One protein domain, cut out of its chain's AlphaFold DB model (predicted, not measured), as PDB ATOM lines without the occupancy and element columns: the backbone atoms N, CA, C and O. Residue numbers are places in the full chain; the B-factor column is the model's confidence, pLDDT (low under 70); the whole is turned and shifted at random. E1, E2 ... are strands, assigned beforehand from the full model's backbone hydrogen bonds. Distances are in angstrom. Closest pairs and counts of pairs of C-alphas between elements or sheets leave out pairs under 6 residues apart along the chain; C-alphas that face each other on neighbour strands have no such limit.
ATOM      1  N   PRO A   2     232.781 167.267 242.300       46.84
ATOM      2  CA  PRO A   2     234.070 167.404 242.960       46.84
ATOM      3  C   PRO A   2     234.157 168.805 243.572       46.84
ATOM      4  O   PRO A   2     233.886 169.794 242.892       46.84
ATOM      5  N   LEU A   3     234.478 168.868 244.866       58.22
ATOM      6  CA  LEU A   3     234.790 170.109 245.566       58.22
ATOM      7  C   LEU A   3     235.981 170.748 244.854       58.22
ATOM      8  O   LEU A   3     237.074 170.185 244.823       58.22
ATOM      9  N   ASN A   4     235.751 171.904 244.241       58.06
ATOM     10  CA  ASN A   4     236.810 172.706 243.658       58.06
ATOM     11  C   ASN A   4     237.726 173.148 244.811       58.06
ATOM     12  O   ASN A   4     237.404 174.083 245.538       58.06
ATOM     13  N   SER A   5     238.871 172.486 244.986       61.81
ATOM     14  CA  SER A   5     239.821 172.712 246.092       61.81
ATOM     15  C   SER A   5     240.508 174.087 246.075       61.81
ATOM     16  O   SER A   5     241.413 174.344 246.863       61.81
ATOM     17  N   HIS A   6     240.105 174.968 245.158       75.44
ATOM     18  CA  HIS A   6     240.633 176.316 244.958       75.44
ATOM     19  C   HIS A   6     239.633 177.417 245.354       75.44
ATOM     20  O   HIS A   6     239.825 178.575 244.983       75.44
ATOM     21  N   ALA A   7     238.561 177.077 246.073       81.00
ATOM     22  CA  ALA A   7     237.530 178.023 246.491       81.00
ATOM     23  C   ALA A   7     237.111 177.807 247.954       81.00
ATOM     24  O   ALA A   7     237.340 176.746 248.529       81.00
ATOM     25  N   THR A   8     236.500 178.840 248.538       87.12
ATOM     26  CA  THR A   8     235.825 178.761 249.845       87.12
ATOM     27  C   THR A   8     234.510 177.979 249.734       87.12
ATOM     28  O   THR A   8     234.047 177.707 248.624       87.12
ATOM     29  N   PHE A   9     233.898 177.644 250.876       88.50
ATOM     30  CA  PHE A   9     232.609 176.946 250.937       88.50
ATOM     31  C   PHE A   9     231.513 177.672 250.147       88.50
ATOM     32  O   PHE A   9     231.525 178.899 250.009       88.50
ATOM     33  N   ALA A  10     230.563 176.894 249.631       89.81
ATOM     34  CA  ALA A  10     229.416 177.408 248.898       89.81
ATOM     35  C   ALA A  10     228.355 177.983 249.852       89.81
ATOM     36  O   ALA A  10     228.335 177.665 251.041       89.81
ATOM     37  N   VAL A  11     227.457 178.822 249.329       90.25
ATOM     38  CA  VAL A  11     226.406 179.467 250.136       90.25
ATOM     39  C   VAL A  11     225.486 178.426 250.775       90.25
ATOM     40  O   VAL A  11     225.066 178.600 251.912       90.25
ATOM     41  N   GLU A  12     225.232 177.316 250.085       94.25
ATOM     42  CA  GLU A  12     224.376 176.225 250.563       94.25
ATOM     43  C   GLU A  12     225.003 175.458 251.737       94.25
ATOM     44  O   GLU A  12     224.296 174.793 252.490       94.25
ATOM     45  N   SER A  13     226.325 175.561 251.894       93.94
ATOM     46  CA  SER A  13     227.085 174.972 252.999       93.94
ATOM     47  C   SER A  13     227.197 175.907 254.211       93.94
ATOM     48  O   SER A  13     227.748 175.518 255.241       93.94
ATOM     49  N   ALA A  14     226.712 177.144 254.096       94.69
ATOM     50  CA  ALA A  14     226.717 178.133 255.163       94.69
ATOM     51  C   ALA A  14     225.352 178.202 255.862       94.69
ATOM     52  O   ALA A  14     224.315 177.891 255.281       94.69
ATOM     53  N   VAL A  15     225.348 178.648 257.116       97.25
ATOM     54  CA  VAL A  15     224.133 178.824 257.920       97.25
ATOM     55  C   VAL A  15     224.038 180.246 258.462       97.25
ATOM     56  O   VAL A  15     225.029 180.977 258.508       97.25
ATOM     57  N   GLU A  16     222.841 180.662 258.870       96.94
ATOM     58  CA  GLU A  16     222.669 181.931 259.575       96.94
ATOM     59  C   GLU A  16     223.236 181.832 260.992       96.94
ATOM     60  O   GLU A  16     222.760 181.051 261.812       96.94
ATOM     61  N   LEU A  17     224.272 182.625 261.262       96.88
ATOM     62  CA  LEU A  17     224.993 182.631 262.533       96.88
ATOM     63  C   LEU A  17     224.495 183.722 263.478       96.88
ATOM     64  O   LEU A  17     224.496 183.537 264.692       96.88
ATOM     65  N   ALA A  18     224.112 184.879 262.936       96.62
ATOM     66  CA  ALA A  18     223.642 186.004 263.732       96.62
ATOM     67  C   ALA A  18     222.712 186.918 262.934       96.62
ATOM     68  O   ALA A  18     222.866 187.097 261.723       96.62
ATOM     69  N   VAL A  19     221.794 187.558 263.655       97.12
ATOM     70  CA  VAL A  19     220.885 188.580 263.139       97.12
ATOM     71  C   VAL A  19     221.058 189.838 263.975       97.12
ATOM     72  O   VAL A  19     221.078 189.775 265.203       97.12
ATOM     73  N   VAL A  20     221.189 190.982 263.308       97.69
ATOM     74  CA  VAL A  20     221.182 192.295 263.959       97.69
ATOM     75  C   VAL A  20     219.809 192.907 263.738       97.69
ATOM     76  O   VAL A  20     219.423 193.174 262.600       97.69
ATOM     77  N   GLU A  21     219.072 193.114 264.824       97.69
ATOM     78  CA  GLU A  21     217.745 193.724 264.803       97.69
ATOM     79  C   GLU A  21     217.777 195.120 265.435       97.69
ATOM     80  O   GLU A  21     218.402 195.334 266.476       97.69
ATOM     81  N   ARG A  22     217.063 196.069 264.823       97.44
ATOM     82  CA  ARG A  22     216.824 197.404 265.368       97.44
ATOM     83  C   ARG A  22     215.333 197.701 265.358       97.44
ATOM     84  O   ARG A  22     214.744 197.931 264.307       97.44
ATOM     85  N   SER A  23     214.735 197.717 266.547       95.81
ATOM     86  CA  SER A  23     213.319 198.050 266.746       95.81
ATOM     87  C   SER A  23     212.358 197.168 265.931       95.81
ATOM     88  O   SER A  23     211.471 197.688 265.257       95.81
ATOM     89  N   GLY A  24     212.539 195.843 265.947       94.94
ATOM     90  CA  GLY A  24     211.703 194.916 265.173       94.94
ATOM     91  C   GLY A  24     212.093 194.776 263.699       94.94
ATOM     92  O   GLY A  24     211.480 193.986 262.984       94.94
ATOM     93  N   PHE A  25     213.093 195.526 263.217       95.94
ATOM     94  CA  PHE A  25     213.594 195.433 261.847       95.94
ATOM     95  C   PHE A  25     214.926 194.685 261.798       95.94
ATOM     96  O   PHE A  25     215.899 195.100 262.428       95.94
ATOM     97  N   VAL A  26     214.984 193.609 261.011       97.62
ATOM     98  CA  VAL A  26     216.231 192.887 260.736       97.62
ATOM     99  C   VAL A  26     217.112 193.744 259.829       97.62
ATOM    100  O   VAL A  26     216.918 193.792 258.618       97.62
ATOM    101  N   GLU A  27     218.078 194.428 260.437       97.88
ATOM    102  CA  GLU A  27     219.012 195.330 259.763       97.88
ATOM    103  C   GLU A  27     220.096 194.552 259.006       97.88
ATOM    104  O   GLU A  27     220.510 194.965 257.925       97.88
ATOM    105  N   SER A  28     220.547 193.414 259.547       97.62
ATOM    106  CA  SER A  28     221.584 192.581 258.927       97.62
ATOM    107  C   SER A  28     221.463 191.106 259.313       97.62
ATOM    108  O   SER A  28     221.021 190.770 260.413       97.62
ATOM    109  N   ARG A  29     221.915 190.227 258.410       97.44
ATOM    110  CA  ARG A  29     222.056 188.779 258.611       97.44
ATOM    111  C   ARG A  29     223.492 188.368 258.314       97.44
ATOM    112  O   ARG A  29     224.054 188.750 257.288       97.44
ATOM    113  N   HIS A  30     224.078 187.580 259.205       96.06
ATOM    114  CA  HIS A  30     225.442 187.079 259.085       96.06
ATOM    115  C   HIS A  30     225.389 185.591 258.753       96.06
ATOM    116  O   HIS A  30     225.079 184.771 259.614       96.06
ATOM    117  N   ILE A  31     225.678 185.259 257.496       96.25
ATOM    118  CA  ILE A  31     225.699 183.884 256.994       96.25
ATOM    119  C   ILE A  31     227.147 183.398 256.939       96.25
ATOM    120  O   ILE A  31     228.021 184.112 256.442       96.25
ATOM    121  N   GLY A  32     227.414 182.199 257.446       95.56
ATOM    122  CA  GLY A  32     228.760 181.644 257.447       95.56
ATOM    123  C   GLY A  32     228.852 180.269 258.089       95.56
ATOM    124  O   GLY A  32     227.878 179.523 258.153       95.56
ATOM    125  N   SER A  33     230.053 179.960 258.559       95.75
ATOM    126  CA  SER A  33     230.374 178.741 259.288       95.75
ATOM    127  C   SER A  33     231.035 179.097 260.618       95.75
ATOM    128  O   SER A  33     231.769 180.088 260.698       95.75
ATOM    129  N   ALA A  34     230.748 178.330 261.667       96.00
ATOM    130  CA  ALA A  34     231.293 178.548 263.000       96.00
ATOM    131  C   ALA A  34     231.544 177.229 263.734       96.00
ATOM    132  O   ALA A  34     230.774 176.278 263.627       96.00
ATOM    133  N   VAL A  35     232.602 177.208 264.540       96.69
ATOM    134  CA  VAL A  35     232.936 176.101 265.436       96.69
ATOM    135  C   VAL A  35     233.261 176.650 266.820       96.69
ATOM    136  O   VAL A  35     233.948 177.665 266.954       96.69
ATOM    137  N   VAL A  36     232.761 175.981 267.852       96.94
ATOM    138  CA  VAL A  36     233.134 176.216 269.247       96.94
ATOM    139  C   VAL A  36     234.005 175.054 269.687       96.94
ATOM    140  O   VAL A  36     233.594 173.899 269.584       96.94
ATOM    141  N   MET A  37     235.197 175.362 270.188       97.12
ATOM    142  CA  MET A  37     236.152 174.370 270.672       97.12
ATOM    143  C   MET A  37     236.367 174.516 272.177       97.12
ATOM    144  O   MET A  37     236.435 175.632 272.697       97.12
ATOM    145  N   ALA A  38     236.499 173.388 272.867       96.75
ATOM    146  CA  ALA A  38     236.951 173.336 274.246       96.75
ATOM    147  C   ALA A  38     238.474 173.541 274.333       96.75
ATOM    148  O   ALA A  38     239.201 173.475 273.339       96.75
ATOM    149  N   ALA A  39     238.968 173.785 275.550       96.44
ATOM    150  CA  ALA A  39     240.388 174.046 275.797       96.44
ATOM    151  C   ALA A  39     241.306 172.856 275.459       96.44
ATOM    152  O   ALA A  39     242.486 173.056 275.186       96.44
ATOM    153  N   ASP A  40     240.771 171.633 275.463       96.31
ATOM    154  CA  ASP A  40     241.478 170.410 275.065       96.31
ATOM    155  C   ASP A  40     241.478 170.174 273.543       96.31
ATOM    156  O   ASP A  40     242.046 169.194 273.063       96.31
ATOM    157  N   GLY A  41     240.866 171.081 272.777       94.00
ATOM    158  CA  GLY A  41     240.760 170.995 271.327       94.00
ATOM    159  C   GLY A  41     239.577 170.166 270.830       94.00
ATOM    160  O   GLY A  41     239.428 170.009 269.620       94.00
ATOM    161  N   THR A  42     238.724 169.647 271.716       97.31
ATOM    162  CA  THR A  42     237.502 168.958 271.291       97.31
ATOM    163  C   THR A  42     236.469 169.953 270.768       97.31
ATOM    164  O   THR A  42     236.358 171.088 271.237       97.31
ATOM    165  N   VAL A  43     235.708 169.534 269.761       97.50
ATOM    166  CA  VAL A  43     234.599 170.322 269.227       97.50
ATOM    167  C   VAL A  43     233.409 170.220 270.176       97.50
ATOM    168  O   VAL A  43     232.943 169.126 270.487       97.50
ATOM    169  N   VAL A  44     232.895 171.373 270.594       97.94
ATOM    170  CA  VAL A  44     231.675 171.491 271.403       97.94
ATOM    171  C   VAL A  44     230.449 171.640 270.503       97.94
ATOM    172  O   VAL A  44     229.440 170.980 270.729       97.94
ATOM    173  N   THR A  45     230.551 172.490 269.476       97.62
ATOM    174  CA  THR A  45     229.458 172.794 268.542       97.62
ATOM    175  C   THR A  45     230.018 173.162 267.172       97.62
ATOM    176  O   THR A  45     231.012 173.884 267.093       97.62
ATOM    177  N   GLU A  46     229.332 172.750 266.107       97.50
ATOM    178  CA  GLU A  46     229.614 173.132 264.717       97.50
ATOM    179  C   GLU A  46     228.345 173.679 264.057       97.50
ATOM    180  O   GLU A  46     227.241 173.196 264.314       97.50
ATOM    181  N   LEU A  47     228.503 174.688 263.205       97.44
ATOM    182  CA  LEU A  47     227.437 175.344 262.455       97.44
ATOM    183  C   LEU A  47     227.920 175.574 261.019       97.44
ATOM    184  O   LEU A  47     228.881 176.312 260.813       97.44
ATOM    185  N   GLY A  48     227.243 174.984 260.032       95.50
ATOM    186  CA  GLY A  48     227.674 175.027 258.628       95.50
ATOM    187  C   GLY A  48     228.911 174.164 258.350       95.50
ATOM    188  O   GLY A  48     229.265 173.287 259.134       95.50
ATOM    189  N   ASP A  49     229.560 174.388 257.207       95.12
ATOM    190  CA  ASP A  49     230.776 173.668 256.812       95.12
ATOM    191  C   ASP A  49     232.034 174.295 257.426       95.12
ATOM    192  O   ASP A  49     232.514 175.341 256.983       95.12
ATOM    193  N   ILE A  50     232.568 173.663 258.471       94.56
ATOM    194  CA  ILE A  50     233.771 174.116 259.188       94.56
ATOM    195  C   ILE A  50     235.081 173.574 258.587       94.56
ATOM    196  O   ILE A  50     236.163 173.930 259.050       94.56
ATOM    197  N   ASN A  51     234.996 172.696 257.581       92.38
ATOM    198  CA  ASN A  51     236.132 171.938 257.053       92.38
ATOM    199  C   ASN A  51     236.681 172.521 255.748       92.38
ATOM    200  O   ASN A  51     237.860 172.334 255.437       92.38
ATOM    201  N   THR A  52     235.852 173.221 254.969       91.88
ATOM    202  CA  THR A  52     236.325 173.842 253.732       91.88
ATOM    203  C   THR A  52     237.322 174.973 254.028       91.88
ATOM    204  O   THR A  52     237.006 175.897 254.784       91.88
ATOM    205  N   PRO A  53     238.520 174.960 253.410       90.31
ATOM    206  CA  PRO A  53     239.527 175.985 253.642       90.31
ATOM    207  C   PRO A  53     239.055 177.398 253.282       90.31
ATOM    208  O   PRO A  53     238.467 177.634 252.226       90.31
ATOM    209  N   ILE A  54     239.420 178.362 254.128       90.31
ATOM    210  CA  ILE A  54     239.248 179.794 253.875       90.31
ATOM    211  C   ILE A  54     240.577 180.528 254.037       90.31
ATOM    212  O   ILE A  54     241.473 180.093 254.765       90.31
ATOM    213  N   TYR A  55     240.706 181.701 253.418       89.31
ATOM    214  CA  TYR A  55     241.804 182.596 253.767       89.31
ATOM    215  C   TYR A  55     241.558 183.182 255.158       89.31
ATOM    216  O   TYR A  55     240.620 183.945 255.358       89.31
TER     217      TYR A  55
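Overview. This is residues 2 to 55 of the 105 residues of the protein "L-Asparaginase" of Arthrobacter sp. Hiyo6 (UniProt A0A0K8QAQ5). Two antiparallel strand hairpins, E1-E2 and the shorter E3-E4, meet at a corner, from which residues 2 to 14 trail. The 54 printed residues include strands E1 to E4 in that order and no named helix; the class is all strand, with under half in named elements. The whole is loose, radius of gyration of the C-alphas 14.2 A, spanning 41 by 32 by 17 A.

Arrangement. E1, residues 15 to 22, and E2, residues 25 to 32, form a hairpin, N 17 and O 30 within hydrogen-bond range at 2.8 A. E2 runs on into E3, residues 34 to 37, at 66 degrees. E3 and E4, residues 43 to 47, form another, N 36 and O 45 at 2.8 A. The closest C-alphas of E1 and E4, Val 15 and Leu 47, are 6.6 A apart.

Along the chain. E1, 21.3 A long, begins at C-alpha 15 (224.133, 178.824, 257.920); E4 ends at C-alpha 47 (227.437, 175.344, 262.455).

Size, cuts and confidence. The C-alphas of Pro 2 and Ser 23 are farthest apart, 44.0 A. Residues 2 to 5 have pLDDT under 70.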